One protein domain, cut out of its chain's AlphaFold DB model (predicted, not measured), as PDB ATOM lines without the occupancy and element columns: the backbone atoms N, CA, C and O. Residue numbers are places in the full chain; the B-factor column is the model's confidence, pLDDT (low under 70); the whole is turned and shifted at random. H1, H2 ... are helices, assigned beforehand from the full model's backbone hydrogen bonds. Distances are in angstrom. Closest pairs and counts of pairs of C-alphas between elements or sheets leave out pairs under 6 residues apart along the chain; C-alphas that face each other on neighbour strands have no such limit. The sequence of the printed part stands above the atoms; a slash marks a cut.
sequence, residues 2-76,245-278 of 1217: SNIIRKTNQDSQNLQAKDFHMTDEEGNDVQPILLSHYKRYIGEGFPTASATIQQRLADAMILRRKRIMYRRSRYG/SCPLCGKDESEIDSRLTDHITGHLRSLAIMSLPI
ATOM      1  N   SER A   2      37.456 -18.897 165.041       71.31
ATOM      2  CA  SER A   2      37.256 -17.433 164.921       71.31
ATOM      3  C   SER A   2      37.953 -16.556 165.975       71.31
ATOM      4  O   SER A   2      38.510 -15.526 165.614       71.31
ATOM      5  N   ASN A   3      37.991 -16.962 167.251       71.38
ATOM      6  CA  ASN A   3      38.702 -16.202 168.294       71.38
ATOM      7  C   ASN A   3      40.230 -16.251 168.129       71.38
ATOM      8  O   ASN A   3      40.890 -15.256 168.396       71.38
ATOM      9  N   ILE A   4      40.778 -17.370 167.642       84.75
ATOM     10  CA  ILE A   4      42.209 -17.503 167.326       84.75
ATOM     11  C   ILE A   4      42.541 -16.578 166.154       84.75
ATOM     12  O   ILE A   4      43.452 -15.778 166.269       84.75
ATOM     13  N   ILE A   5      41.738 -16.607 165.082       75.94
ATOM     14  CA  ILE A   5      41.924 -15.753 163.894       75.94
ATOM     15  C   ILE A   5      41.850 -14.261 164.257       75.94
ATOM     16  O   ILE A   5      42.633 -13.465 163.748       75.94
ATOM     17  N   ARG A   6      40.930 -13.873 165.155       79.25
ATOM     18  CA  ARG A   6      40.860 -12.503 165.690       79.25
ATOM     19  C   ARG A   6      42.115 -12.142 166.477       79.25
ATOM     20  O   ARG A   6      42.682 -11.089 166.211       79.25
ATOM     21  N   LYS A   7      42.563 -13.020 167.381       80.62
ATOM     22  CA  LYS A   7      43.786 -12.802 168.156       80.62
ATOM     23  C   LYS A   7      45.014 -12.686 167.245       80.62
ATOM     24  O   LYS A   7      45.663 -11.658 167.287       80.62
ATOM     25  N   THR A   8      45.272 -13.635 166.345       77.00
ATOM     26  CA  THR A   8      46.442 -13.580 165.443       77.00
ATOM     27  C   THR A   8      46.422 -12.375 164.498       77.00
ATOM     28  O   THR A   8      47.473 -11.891 164.094       77.00
ATOM     29  N   ASN A   9      45.236 -11.869 164.137       82.50
ATOM     30  CA  ASN A   9      45.100 -10.623 163.379       82.50
ATOM     31  C   ASN A   9      45.450  -9.404 164.255       82.50
ATOM     32  O   ASN A   9      46.209  -8.546 163.820       82.50
ATOM     33  N   GLN A  10      44.990  -9.364 165.509       81.62
ATOM     34  CA  GLN A  10      45.377  -8.332 166.476       81.62
ATOM     35  C   GLN A  10      46.877  -8.384 166.824       81.62
ATOM     36  O   GLN A  10      47.517  -7.341 166.862       81.62
ATOM     37  N   ASP A  11      47.459  -9.573 166.994       83.50
ATOM     38  CA  ASP A  11      48.897  -9.768 167.213       83.50
ATOM     39  C   ASP A  11      49.706  -9.260 165.996       83.50
ATOM     40  O   ASP A  11      50.693  -8.547 166.155       83.50
ATOM     41  N   SER A  12      49.241  -9.538 164.769       85.69
ATOM     42  CA  SER A  12      49.836  -9.024 163.522       85.69
ATOM     43  C   SER A  12      49.720  -7.497 163.386       85.69
ATOM     44  O   SER A  12      50.688  -6.837 163.008       85.69
ATOM     45  N   GLN A  13      48.585  -6.905 163.771       83.94
ATOM     46  CA  GLN A  13      48.427  -5.446 163.851       83.94
ATOM     47  C   GLN A  13      49.342  -4.828 164.919       83.94
ATOM     48  O   GLN A  13      49.917  -3.770 164.686       83.94
ATOM     49  N   ASN A  14      49.516  -5.489 166.066       85.00
ATOM     50  CA  ASN A  14      50.411  -5.041 167.136       85.00
ATOM     51  C   ASN A  14      51.892  -5.097 166.725       85.00
ATOM     52  O   ASN A  14      52.667  -4.264 167.194       85.00
ATOM     53  N   LEU A  15      52.274  -6.037 165.849       88.38
ATOM     54  CA  LEU A  15      53.593  -6.070 165.212       88.38
ATOM     55  C   LEU A  15      53.750  -4.921 164.207       88.38
ATOM     56  O   LEU A  15      54.632  -4.094 164.395       88.38
ATOM     57  N   GLN A  16      52.843  -4.787 163.231       87.81
ATOM     58  CA  GLN A  16      52.881  -3.695 162.238       87.81
ATOM     59  C   GLN A  16      52.813  -2.291 162.868       87.81
ATOM     60  O   GLN A  16      53.290  -1.318 162.292       87.81
ATOM     61  N   ALA A  17      52.238  -2.173 164.065       89.12
ATOM     62  CA  ALA A  17      52.226  -0.937 164.831       89.12
ATOM     63  C   ALA A  17      53.570  -0.590 165.502       89.12
ATOM     64  O   ALA A  17      53.738   0.559 165.898       89.12
ATOM     65  N   LYS A  18      54.535  -1.514 165.642       89.81
ATOM     66  CA  LYS A  18      55.910  -1.151 166.052       89.81
ATOM     67  C   LYS A  18      56.586  -0.306 164.969       89.81
ATOM     68  O   LYS A  18      57.165   0.742 165.265       89.81
ATOM     69  N   ASP A  19      56.416  -0.752 163.728       90.25
ATOM     70  CA  ASP A  19      57.027  -0.206 162.511       90.25
ATOM     71  C   ASP A  19      56.326   1.077 162.022       90.25
ATOM     72  O   ASP A  19      56.783   1.739 161.095       90.25
ATOM     73  N   PHE A  20      55.212   1.462 162.654       90.94
ATOM     74  CA  PHE A  20      54.497   2.699 162.351       90.94
ATOM     75  C   PHE A  20      55.335   3.922 162.754       90.94
ATOM     76  O   PHE A  20      55.557   4.165 163.944       90.94
ATOM     77  N   HIS A  21      55.795   4.702 161.779       89.75
ATOM     78  CA  HIS A  21      56.410   6.004 162.032       89.75
ATOM     79  C   HIS A  21      55.357   7.006 162.516       89.75
ATOM     80  O   HIS A  21      54.229   7.028 162.027       89.75
ATOM     81  N   MET A  22      55.724   7.817 163.508       90.94
ATOM     82  CA  MET A  22      54.914   8.952 163.947       90.94
ATOM     83  C   MET A  22      55.599  10.203 163.419       90.94
ATOM     84  O   MET A  22      56.602  10.619 163.999       90.94
ATOM     85  N   THR A  23      55.068  10.769 162.339       90.62
ATOM     86  CA  THR A  23      55.491  12.081 161.854       90.62
ATOM     87  C   THR A  23      54.628  13.192 162.450       90.62
ATOM     88  O   THR A  23      53.499  12.936 162.880       90.62
ATOM     89  N   ASP A  24      55.160  14.410 162.482       91.00
ATOM     90  CA  ASP A  24      54.363  15.642 162.519       91.00
ATOM     91  C   ASP A  24      53.766  15.953 161.124       91.00
ATOM     92  O   ASP A  24      53.753  15.090 160.234       91.00
ATOM     93  N   GLU A  25      53.210  17.154 160.950       88.81
ATOM     94  CA  GLU A  25      52.609  17.612 159.687       88.81
ATOM     95  C   GLU A  25      53.680  18.016 158.663       88.81
ATOM     96  O   GLU A  25      53.483  17.904 157.453       88.81
ATOM     97  N   GLU A  26      54.847  18.418 159.162       89.94
ATOM     98  CA  GLU A  26      56.058  18.754 158.424       89.94
ATOM     99  C   GLU A  26      56.820  17.510 157.919       89.94
ATOM    100  O   GLU A  26      57.651  17.619 157.014       89.94
ATOM    101  N   GLY A  27      56.521  16.323 158.459       89.19
ATOM    102  CA  GLY A  27      57.074  15.032 158.043       89.19
ATOM    103  C   GLY A  27      58.273  14.527 158.861       89.19
ATOM    104  O   GLY A  27      58.861  13.510 158.492       89.19
ATOM    105  N   ASN A  28      58.640  15.184 159.963       92.44
ATOM    106  CA  ASN A  28      59.728  14.766 160.852       92.44
ATOM    107  C   ASN A  28      59.265  13.671 161.823       92.44
ATOM    108  O   ASN A  28      58.158  13.727 162.353       92.44
ATOM    109  N   ASP A  29      60.137  12.713 162.156       91.12
ATOM    110  CA  ASP A  29      59.864  11.733 163.215       91.12
ATOM    111  C   ASP A  29      59.748  12.414 164.596       91.12
ATOM    112  O   ASP A  29      60.749  12.761 165.227       91.12
ATOM    113  N   VAL A  30      58.529  12.512 165.145       92.75
ATOM    114  CA  VAL A  30      58.296  13.016 166.517       92.75
ATOM    115  C   VAL A  30      58.605  11.979 167.604       92.75
ATOM    116  O   VAL A  30      58.575  12.288 168.799       92.75
ATOM    117  N   GLN A  31      58.932  10.738 167.226       93.00
ATOM    118  CA  GLN A  31      59.281   9.658 168.155       93.00
ATOM    119  C   GLN A  31      60.411  10.017 169.154       93.00
ATOM    120  O   GLN A  31      60.171   9.850 170.351       93.00
ATOM    121  N   PRO A  32      61.609  10.498 168.753       93.38
ATOM    122  CA  PRO A  32      62.678  10.865 169.693       93.38
ATOM    123  C   PRO A  32      62.302  12.018 170.637       93.38
ATOM    124  O   PRO A  32      62.684  11.996 171.811       93.38
ATOM    125  N   ILE A  33      61.519  12.992 170.162       93.81
ATOM    126  CA  ILE A  33      61.037  14.121 170.973       93.81
ATOM    127  C   ILE A  33      60.079  13.603 172.053       93.81
ATOM    128  O   ILE A  33      60.269  13.869 173.242       93.81
ATOM    129  N   LEU A  34      59.093  12.789 171.662       94.25
ATOM    130  CA  LEU A  34      58.123  12.194 172.583       94.25
ATOM    131  C   LEU A  34      58.767  11.202 173.564       94.25
ATOM    132  O   LEU A  34      58.375  11.170 174.726       94.25
ATOM    133  N   LEU A  35      59.773  10.430 173.140       94.31
ATOM    134  CA  LEU A  35      60.539   9.538 174.018       94.31
ATOM    135  C   LEU A  35      61.280  10.345 175.088       94.31
ATOM    136  O   LEU A  35      61.203  10.015 176.271       94.31
ATOM    137  N   SER A  36      61.935  11.439 174.690       94.56
ATOM    138  CA  SER A  36      62.632  12.350 175.606       94.56
ATOM    139  C   SER A  36      61.664  13.009 176.596       94.56
ATOM    140  O   SER A  36      61.933  13.041 177.796       94.56
ATOM    141  N   HIS A  37      60.499  13.456 176.112       95.19
ATOM    142  CA  HIS A  37      59.428  14.011 176.939       95.19
ATOM    143  C   HIS A  37      58.881  12.986 177.947       95.19
ATOM    144  O   HIS A  37      58.798  13.284 179.135       95.19
ATOM    145  N   TYR A  38      58.543  11.767 177.511       95.69
ATOM    146  CA  TYR A  38      58.041  10.729 178.415       95.69
ATOM    147  C   TYR A  38      59.100  10.286 179.428       95.69
ATOM    148  O   TYR A  38      58.777  10.143 180.602       95.69
ATOM    149  N   LYS A  39      60.368  10.153 179.024       94.62
ATOM    150  CA  LYS A  39      61.472   9.852 179.945       94.62
ATOM    151  C   LYS A  39      61.627  10.923 181.027       94.62
ATOM    152  O   LYS A  39      61.788  10.573 182.192       94.62
ATOM    153  N   ARG A  40      61.522  12.208 180.660       93.69
ATOM    154  CA  ARG A  40      61.511  13.323 181.617       93.69
ATOM    155  C   ARG A  40      60.295  13.259 182.546       93.69
ATOM    156  O   ARG A  40      60.481  13.267 183.754       93.69
ATOM    157  N   TYR A  41      59.087  13.117 182.000       94.62
ATOM    158  CA  TYR A  41      57.845  13.043 182.779       94.62
ATOM    159  C   TYR A  41      57.847  11.885 183.792       94.62
ATOM    160  O   TYR A  41      57.458  12.061 184.944       94.62
ATOM    161  N   ILE A  42      58.335  10.706 183.390       94.88
ATOM    162  CA  ILE A  42      58.486   9.559 184.295       94.88
ATOM    163  C   ILE A  42      59.588   9.839 185.329       94.88
ATOM    164  O   ILE A  42      59.411   9.489 186.486       94.88
ATOM    165  N   GLY A  43      60.694  10.489 184.959       93.44
ATOM    166  CA  GLY A  43      61.750  10.866 185.908       93.44
ATOM    167  C   GLY A  43      61.314  11.898 186.956       93.44
ATOM    168  O   GLY A  43      61.722  11.795 188.109       93.44
ATOM    169  N   GLU A  44      60.462  12.853 186.576       92.31
ATOM    170  CA  GLU A  44      59.902  13.872 187.474       92.31
ATOM    171  C   GLU A  44      58.800  13.294 188.384       92.31
ATOM    172  O   GLU A  44      58.764  13.618 189.567       92.31
ATOM    173  N   GLY A  45      57.937  12.406 187.872       91.25
ATOM    174  CA  GLY A  45      56.874  11.762 188.662       91.25
ATOM    175  C   GLY A  45      57.299  10.517 189.458       91.25
ATOM    176  O   GLY A  45      56.617  10.136 190.405       91.25
ATOM    177  N   PHE A  46      58.404   9.869 189.078       93.56
ATOM    178  CA  PHE A  46      58.900   8.614 189.659       93.56
ATOM    179  C   PHE A  46      60.434   8.652 189.846       93.56
ATOM    180  O   PHE A  46      61.170   7.904 189.188       93.56
ATOM    181  N   PRO A  47      60.948   9.521 190.742       89.06
ATOM    182  CA  PRO A  47      62.388   9.737 190.925       89.06
ATOM    183  C   PRO A  47      63.121   8.527 191.527       89.06
ATOM    184  O   PRO A  47      64.324   8.374 191.330       89.06
ATOM    185  N   THR A  48      62.408   7.648 192.238       90.62
ATOM    186  CA  THR A  48      62.935   6.398 192.813       90.62
ATOM    187  C   THR A  48      62.934   5.228 191.821       90.62
ATOM    188  O   THR A  48      63.590   4.214 192.069       90.62
ATOM    189  N   ALA A  49      62.256   5.350 190.672       92.12
ATOM    190  CA  ALA A  49      62.308   4.348 189.611       92.12
ATOM    191  C   ALA A  49      63.688   4.341 188.934       92.12
ATOM    192  O   ALA A  49      64.215   5.382 188.544       92.12
ATOM    193  N   SER A  50      64.270   3.159 188.720       94.38
ATOM    194  CA  SER A  50      65.582   3.065 188.068       94.38
ATOM    195  C   SER A  50      65.536   3.564 186.617       94.38
ATOM    196  O   SER A  50      64.553   3.362 185.902       94.38
ATOM    197  N   ALA A  51      66.633   4.151 186.128       92.94
ATOM    198  CA  ALA A  51      66.711   4.692 184.766       92.94
ATOM    199  C   ALA A  51      66.381   3.658 183.660       92.94
ATOM    200  O   ALA A  51      65.912   4.024 182.583       92.94
ATOM    201  N   THR A  52      66.581   2.360 183.923       94.25
ATOM    202  CA  THR A  52      66.196   1.263 183.016       94.25
ATOM    203  C   THR A  52      64.694   0.963 183.035       94.25
ATOM    204  O   THR A  52      64.148   0.580 182.001       94.25
ATOM    205  N   ILE A  53      64.010   1.169 184.166       93.38
ATOM    206  CA  ILE A  53      62.544   1.130 184.263       93.38
ATOM    207  C   ILE A  53      61.947   2.375 183.596       93.38
ATOM    208  O   ILE A  53      61.065   2.233 182.752       93.38
ATOM    209  N   GLN A  54      62.477   3.569 183.886       93.81
ATOM    210  CA  GLN A  54      62.045   4.830 183.267       93.81
ATOM    211  C   GLN A  54      62.130   4.771 181.730       93.81
ATOM    212  O   GLN A  54      61.170   5.114 181.043       93.81
ATOM    213  N   GLN A  55      63.246   4.263 181.187       95.00
ATOM    214  CA  GLN A  55      63.427   4.063 179.746       95.00
ATOM    215  C   GLN A  55      62.388   3.088 179.169       95.00
ATOM    216  O   GLN A  55      61.661   3.449 178.248       95.00
ATOM    217  N   ARG A  56      62.247   1.886 179.750       95.56
ATOM    218  CA  ARG A  56      61.276   0.878 179.285       95.56
ATOM    219  C   ARG A  56      59.829   1.366 179.337       95.56
ATOM    220  O   ARG A  56      59.046   1.021 178.458       95.56
ATOM    221  N   LEU A  57      59.468   2.161 180.343       95.12
ATOM    222  CA  LEU A  57      58.141   2.768 180.441       95.12
ATOM    223  C   LEU A  57      57.928   3.833 179.359       95.12
ATOM    224  O   LEU A  57      56.878   3.820 178.723       95.12
ATOM    225  N   ALA A  58      58.918   4.690 179.081       96.19
ATOM    226  CA  ALA A  58      58.846   5.646 177.973       96.19
ATOM    227  C   ALA A  58      58.679   4.928 176.620       96.19
ATOM    228  O   ALA A  58      57.800   5.285 175.833       96.19
ATOM    229  N   ASP A  59      59.446   3.862 176.382       95.06
ATOM    230  CA  ASP A  59      59.356   3.047 175.166       95.06
ATOM    231  C   ASP A  59      57.994   2.329 175.054       95.06
ATOM    232  O   ASP A  59      57.377   2.325 173.985       95.06
ATOM    233  N   ALA A  60      57.453   1.799 176.157       94.62
ATOM    234  CA  ALA A  60      56.112   1.211 176.196       94.62
ATOM    235  C   ALA A  60      55.000   2.251 175.946       94.62
ATOM    236  O   ALA A  60      54.038   1.967 175.227       94.62
ATOM    237  N   MET A  61      55.136   3.475 176.470       95.25
ATOM    238  CA  MET A  61      54.219   4.586 176.187       95.25
ATOM    239  C   MET A  61      54.257   4.981 174.703       95.25
ATOM    240  O   MET A  61      53.198   5.148 174.094       95.25
ATOM    241  N   ILE A  62      55.444   5.041 174.087       95.56
ATOM    242  CA  ILE A  62      55.602   5.242 172.636       95.56
ATOM    243  C   ILE A  62      54.930   4.109 171.852       95.56
ATOM    244  O   ILE A  62      54.134   4.385 170.955       95.56
ATOM    245  N   LEU A  63      55.177   2.842 172.199       94.38
ATOM    246  CA  LEU A  63      54.557   1.691 171.533       94.38
ATOM    247  C   LEU A  63      53.028   1.701 171.659       94.38
ATOM    248  O   LEU A  63      52.329   1.412 170.684       94.38
ATOM    249  N   ARG A  64      52.481   2.082 172.820       93.31
ATOM    250  CA  ARG A  64      51.033   2.236 173.015       93.31
ATOM    251  C   ARG A  64      50.473   3.379 172.161       93.31
ATOM    252  O   ARG A  64      49.457   3.172 171.492       93.31
ATOM    253  N   ARG A  65      51.154   4.531 172.097       94.31
ATOM    254  CA  ARG A  65      50.784   5.659 171.221       94.31
ATOM    255  C   ARG A  65      50.815   5.250 169.745       94.31
ATOM    256  O   ARG A  65      49.820   5.459 169.054       94.31
ATOM    257  N   LYS A  66      51.864   4.554 169.285       94.00
ATOM    258  CA  LYS A  66      51.942   3.978 167.930       94.00
ATOM    259  C   LYS A  66      50.790   3.014 167.633       94.00
ATOM    260  O   LYS A  66      50.130   3.171 166.611       94.00
ATOM    261  N   ARG A  67      50.464   2.068 168.531       92.38
ATOM    262  CA  ARG A  67      49.302   1.163 168.363       92.38
ATOM    263  C   ARG A  67      47.975   1.916 168.273       92.38
ATOM    264  O   ARG A  67      47.051   1.433 167.620       92.38
ATOM    265  N   ILE A  68      47.833   3.073 168.918       92.12
ATOM    266  CA  ILE A  68      46.634   3.917 168.785       92.12
ATOM    267  C   ILE A  68      46.636   4.645 167.435       92.12
ATOM    268  O   ILE A  68      45.637   4.571 166.723       92.12
ATOM    269  N   MET A  69      47.747   5.274 167.041       90.94
ATOM    270  CA  MET A  69      47.852   6.006 165.770       90.94
ATOM    271  C   MET A  69      47.746   5.082 164.546       90.94
ATOM    272  O   MET A  69      46.989   5.391 163.631       90.94
ATOM    273  N   TYR A  70      48.369   3.898 164.562       92.94
ATOM    274  CA  TYR A  70      48.189   2.864 163.534       92.94
ATOM    275  C   TYR A  70      46.716   2.435 163.419       92.94
ATOM    276  O   TYR A  70      46.165   2.392 162.319       92.94
ATOM    277  N   ARG A  71      46.028   2.177 164.546       91.06
ATOM    278  CA  ARG A  71      44.588   1.850 164.538       91.06
ATOM    279  C   ARG A  71      43.749   3.015 163.991       91.06
ATOM    280  O   ARG A  71      42.889   2.779 163.148       91.06
ATOM    281  N   ARG A  72      44.027   4.262 164.397       89.88
ATOM    282  CA  ARG A  72      43.365   5.470 163.861       89.88
ATOM    283  C   ARG A  72      43.585   5.615 162.353       89.88
ATOM    284  O   ARG A  72      42.609   5.749 161.631       89.88
ATOM    285  N   SER A  73      44.818   5.488 161.863       87.31
ATOM    286  CA  SER A  73      45.160   5.534 160.433       87.31
ATOM    287  C   SER A  73      44.397   4.475 159.620       87.31
ATOM    288  O   SER A  73      43.771   4.785 158.606       87.31
ATOM    289  N   ARG A  74      44.360   3.226 160.108       87.44
ATOM    290  CA  ARG A  74      43.732   2.086 159.413       87.44
ATOM    291  C   ARG A  74      42.202   2.147 159.347       87.44
ATOM    292  O   ARG A  74      41.640   1.523 158.450       87.44
ATOM    293  N   TYR A  75      41.540   2.864 160.257       82.00
ATOM    294  CA  TYR A  75      40.075   2.993 160.288       82.00
ATOM    295  C   TYR A  75      39.555   4.390 159.897       82.00
ATOM    296  O   TYR A  75      38.440   4.500 159.387       82.00
ATOM    297  N   GLY A  76      40.351   5.447 160.080       67.31
ATOM    298  CA  GLY A  76      39.972   6.841 159.825       67.31
ATOM    299  C   GLY A  76      39.846   7.200 158.343       67.31
ATOM    300  O   GLY A  76      38.988   8.000 157.984       67.31
ATOM    301  N   SER A 245      58.542  -3.480 197.802       93.56
ATOM    302  CA  SER A 245      58.120  -2.090 197.671       93.56
ATOM    303  C   SER A 245      57.805  -1.751 196.214       93.56
ATOM    304  O   SER A 245      58.143  -2.498 195.291       93.56
ATOM    305  N   CYS A 246      57.109  -0.643 195.982       94.69
ATOM    306  CA  CYS A 246      56.692  -0.220 194.657       94.69
ATOM    307  C   CYS A 246      57.900   0.247 193.827       94.69
ATOM    308  O   CYS A 246      58.516   1.254 194.175       94.69
ATOM    309  N   PRO A 247      58.208  -0.382 192.675       92.12
ATOM    310  CA  PRO A 247      59.375  -0.038 191.854       92.12
ATOM    311  C   PRO A 247      59.226   1.283 191.067       92.12
ATOM    312  O   PRO A 247      59.967   1.512 190.111       92.12
ATOM    313  N   LEU A 248      58.240   2.115 191.425       92.81
ATOM    314  CA  LEU A 248      57.911   3.385 190.774       92.81
ATOM    315  C   LEU A 248      58.008   4.561 191.757       92.81
ATOM    316  O   LEU A 248      58.737   5.506 191.486       92.81
ATOM    317  N   CYS A 249      57.307   4.497 192.893       93.81
ATOM    318  CA  CYS A 249      57.352   5.533 193.933       93.81
ATOM    319  C   CYS A 249      58.300   5.195 195.100       93.81
ATOM    320  O   CYS A 249      58.738   6.099 195.805       93.81
ATOM    321  N   GLY A 250      58.683   3.926 195.279       93.12
ATOM    322  CA  GLY A 250      59.574   3.456 196.345       93.12
ATOM    323  C   GLY A 250      58.865   2.956 197.608       93.12
ATOM    324  O   GLY A 250      59.486   2.201 198.354       93.12
ATOM    325  N   LYS A 251      57.583   3.303 197.808       92.94
ATOM    326  CA  LYS A 251      56.797   2.961 199.008       92.94
ATOM    327  C   LYS A 251      56.701   1.455 199.254       92.94
ATOM    328  O   LYS A 251      56.477   0.697 198.307       92.94
ATOM    329  N   ASP A 252      56.869   1.016 200.497       92.06
ATOM    330  CA  ASP A 252      56.823  -0.404 200.875       92.06
ATOM    331  C   ASP A 252      55.394  -0.940 201.111       92.06
ATOM    332  O   ASP A 252      54.412  -0.236 200.896       92.06
ATOM    333  N   GLU A 253      55.244  -2.216 201.485       89.06
ATOM    334  CA  GLU A 253      53.918  -2.794 201.786       89.06
ATOM    335  C   GLU A 253      53.247  -2.222 203.056       89.06
ATOM    336  O   GLU A 253      52.073  -2.510 203.278       89.06
ATOM    337  N   SER A 254      53.954  -1.433 203.870       90.12
ATOM    338  CA  SER A 254      53.455  -0.778 205.093       90.12
ATOM    339  C   SER A 254      53.035   0.679 204.863       90.12
ATOM    340  O   SER A 254      52.075   1.134 205.476       90.12
ATOM    341  N   GLU A 255      53.701   1.402 203.961       91.44
ATOM    342  CA  GLU A 255      53.374   2.789 203.581       91.44
ATOM    343  C   GLU A 255      52.160   2.924 202.634       91.44
ATOM    344  O   GLU A 255      51.854   4.022 202.152       91.44
ATOM    345  N   ILE A 256      51.491   1.816 202.296       90.44
ATOM    346  CA  ILE A 256      50.414   1.773 201.304       90.44
ATOM    347  C   ILE A 256      49.157   1.147 201.930       90.44
ATOM    348  O   ILE A 256      49.097  -0.062 202.131       90.44
ATOM    349  N   ASP A 257      48.089   1.940 202.095       86.38
ATOM    350  CA  ASP A 257      46.762   1.526 202.618       86.38
ATOM    351  C   ASP A 257      46.022   0.461 201.770       86.38
ATOM    352  O   ASP A 257      44.846   0.152 201.977       86.38
ATOM    353  N   SER A 258      46.668  -0.060 200.730       90.44
ATOM    354  CA  SER A 258      46.100  -0.974 199.748       90.44
ATOM    355  C   SER A 258      47.155  -1.972 199.289       90.44
ATOM    356  O   SER A 258      48.357  -1.734 199.378       90.44
ATOM    357  N   ARG A 259      46.712  -3.111 198.753       91.88
ATOM    358  CA  ARG A 259      47.616  -4.152 198.262       91.88
ATOM    359  C   ARG A 259      48.619  -3.559 197.264       91.88
ATOM    360  O   ARG A 259      48.209  -3.012 196.241       91.88
ATOM    361  N   LEU A 260      49.919  -3.767 197.496       91.75
ATOM    362  CA  LEU A 260      51.018  -3.276 196.645       91.75
ATOM    363  C   LEU A 260      50.792  -3.531 195.140       91.75
ATOM    364  O   LEU A 260      51.118  -2.693 194.302       91.75
ATOM    365  N   THR A 261      50.172  -4.660 194.782       91.25
ATOM    366  CA  THR A 261      49.750  -4.959 193.403       91.25
ATOM    367  C   THR A 261      48.816  -3.893 192.823       91.25
ATOM    368  O   THR A 261      49.066  -3.407 191.723       91.25
ATOM    369  N   ASP A 262      47.757  -3.522 193.544       92.81
ATOM    370  CA  ASP A 262      46.743  -2.566 193.094       92.81
ATOM    371  C   ASP A 262      47.313  -1.146 193.016       92.81
ATOM    372  O   ASP A 262      47.080  -0.455 192.021       92.81
ATOM    373  N   HIS A 263      48.152  -0.764 193.982       94.56
ATOM    374  CA  HIS A 263      48.917   0.482 193.969       94.56
ATOM    375  C   HIS A 263      49.837   0.590 192.734       94.56
ATOM    376  O   HIS A 263      49.771   1.576 191.996       94.56
ATOM    377  N   ILE A 264      50.601  -0.466 192.410       94.12
ATOM    378  CA  ILE A 264      51.383  -0.539 191.160       94.12
ATOM    379  C   ILE A 264      50.465  -0.423 189.926       94.12
ATOM    380  O   ILE A 264      50.813   0.277 188.972       94.12
ATOM    381  N   THR A 265      49.264  -1.030 189.929       93.50
ATOM    382  CA  THR A 265      48.312  -0.836 188.812       93.50
ATOM    383  C   THR A 265      47.830   0.610 188.683       93.50
ATOM    384  O   THR A 265      47.548   1.046 187.570       93.50
ATOM    385  N   GLY A 266      47.755   1.365 189.784       95.19
ATOM    386  CA  GLY A 266      47.388   2.782 189.787       95.19
ATOM    387  C   GLY A 266      48.365   3.622 188.967       95.19
ATOM    388  O   GLY A 266      47.960   4.276 188.005       95.19
ATOM    389  N   HIS A 267      49.660   3.520 189.272       94.00
ATOM    390  CA  HIS A 267      50.717   4.208 188.523       94.00
ATOM    391  C   HIS A 267      50.822   3.737 187.060       94.00
ATOM    392  O   HIS A 267      50.997   4.551 186.154       94.00
ATOM    393  N   LEU A 268      50.651   2.438 186.786       94.62
ATOM    394  CA  LEU A 268      50.643   1.939 185.404       94.62
ATOM    395  C   LEU A 268      49.425   2.436 184.604       94.62
ATOM    396  O   LEU A 268      49.543   2.657 183.397       94.62
ATOM    397  N   ARG A 269      48.271   2.668 185.249       93.06
ATOM    398  CA  ARG A 269      47.096   3.287 184.610       93.06
ATOM    399  C   ARG A 269      47.295   4.774 184.331       93.06
ATOM    400  O   ARG A 269      46.935   5.199 183.236       93.06
ATOM    401  N   SER A 270      47.873   5.557 185.247       92.88
ATOM    402  CA  SER A 270      48.126   6.986 184.986       92.88
ATOM    403  C   SER A 270      49.125   7.177 183.838       92.88
ATOM    404  O   SER A 270      48.839   7.923 182.900       92.88
ATOM    405  N   LEU A 271      50.218   6.404 183.811       93.94
ATOM    406  CA  LEU A 271      51.144   6.359 182.671       93.94
ATOM    407  C   LEU A 271      50.449   5.918 181.372       93.94
ATOM    408  O   LEU A 271      50.671   6.504 180.309       93.94
ATOM    409  N   ALA A 272      49.553   4.930 181.428       91.81
ATOM    410  CA  ALA A 272      48.791   4.536 180.251       91.81
ATOM    411  C   ALA A 272      47.858   5.658 179.749       91.81
ATOM    412  O   ALA A 272      47.774   5.854 178.537       91.81
ATOM    413  N   ILE A 273      47.221   6.444 180.622       91.62
ATOM    414  CA  ILE A 273      46.427   7.620 180.216       91.62
ATOM    415  C   ILE A 273      47.327   8.669 179.539       91.62
ATOM    416  O   ILE A 273      47.034   9.085 178.420       91.62
ATOM    417  N   MET A 274      48.484   8.997 180.123       90.06
ATOM    418  CA  MET A 274      49.436   9.983 179.574       90.06
ATOM    419  C   MET A 274      50.094   9.572 178.237       90.06
ATOM    420  O   MET A 274      50.695  10.398 177.548       90.06
ATOM    421  N   SER A 275      49.970   8.304 177.832       91.88
ATOM    422  CA  SER A 275      50.417   7.808 176.516       91.88
ATOM    423  C   SER A 275      49.365   7.905 175.400       91.88
ATOM    424  O   SER A 275      49.626   7.499 174.265       91.88
ATOM    425  N   LEU A 276      48.158   8.401 175.696       91.56
ATOM    426  CA  LEU A 276      47.162   8.695 174.665       91.56
ATOM    427  C   LEU A 276      47.669   9.832 173.750       91.56
ATOM    428  O   LEU A 276      48.314  10.765 174.233       91.56
ATOM    429  N   PRO A 277      47.390   9.800 172.433       86.19
ATOM    430  CA  PRO A 277      47.602  10.970 171.594       86.19
ATOM    431  C   PRO A 277      46.568  12.033 171.975       86.19
ATOM    432  O   PRO A 277      45.369  11.814 171.778       86.19
ATOM    433  N   ILE A 278      47.055  13.157 172.503       74.50
ATOM    434  CA  ILE A 278      46.283  14.393 172.660       74.50
ATOM    435  C   ILE A 278      45.713  14.740 171.281       74.50
ATOM    436  O   ILE A 278      46.469  14.812 170.310       74.50
TER     437      ILE A 278
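AT A GLANCE: This is residues 2 to 76 and 245 to 278 of the 1217 residues of an uncharacterized protein of Trichoderma harzianum (UniProt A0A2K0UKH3). Look first for one long helix, H3, that runs as a spine through a loose set of four: H2 crosses it steeply and packs on its residues 54 to 62, and H4 meets residues 61 to 64 with its last residues, 271 to 274. The fourth helix, H1, comes close to H3 only near Asn 14, and its residues 2 to 12 stick out as a free arm. You have 109 printed residues here, with four named helices in the order H1, H2, H3, H4 and no named strand; the class is all helix. The whole is loose, with a radius of gyration of the C-alphas of 16.5 A, and its flat outline spans 47 by 41 by 22 A.

HOW THE PARTS SIT: Begin with the longest helix, H3, residues 51 to 76. H2, residues 31 to 45, touches it, and the closest C-alphas, those of Tyr 38 and Ala 58, are 5.2 A apart. These two run opposite ways at a steep tilt of 50 degrees. H4, residues 260 to 274, also touches H3, with the C-alphas of Met 61 and Ala 272 closest at 6.8 A. Here the tilt is steep, 51 degrees, and the two run the same way. H2 and H4 are near each other, with 7 pairs of C-alphas within 10 A. H1, residues 2 to 16, is close to H3 but not clearly touching: its closest C-alphas, those of Asn 14 and Arg 67, are 6.4 A apart. H1 and H3 run opposite ways at a steep tilt of 66 degrees. H1 is apart from H2 and from H4. In H1, H2, H3 and H4 every O i to N i+4 pair is within hydrogen-bond range.

IN THESE COORDINATES: Find C-alpha 51 at (66.711, 4.692, 184.766); from there H3 runs 36.6 A to C-alpha 76 at (39.972, 6.841, 159.825). H2 measures 20.8 A from C-alpha 31 to C-alpha 45, and H1 21.0 A from C-alpha 2 to C-alpha 16. H4 runs 21.7 A from C-alpha 260 and ends at C-alpha 274, at (49.436, 9.983, 179.574).

THE WHOLE: The two C-alphas farthest apart, those of Glu 26 and Ser 254, are 50.7 A apart. Residues 77 to 244 are not printed, and C-alphas 76 and 245 stand 42.9 A apart across this cut. Look at residues 17 to 30 for the long link from H1 to H2; the link from H2 to H3 is tight. Residues 245 to 259 hold no named element. The mean pLDDT of the printed part is 90.4, and one residue, Gly 76, is under 70.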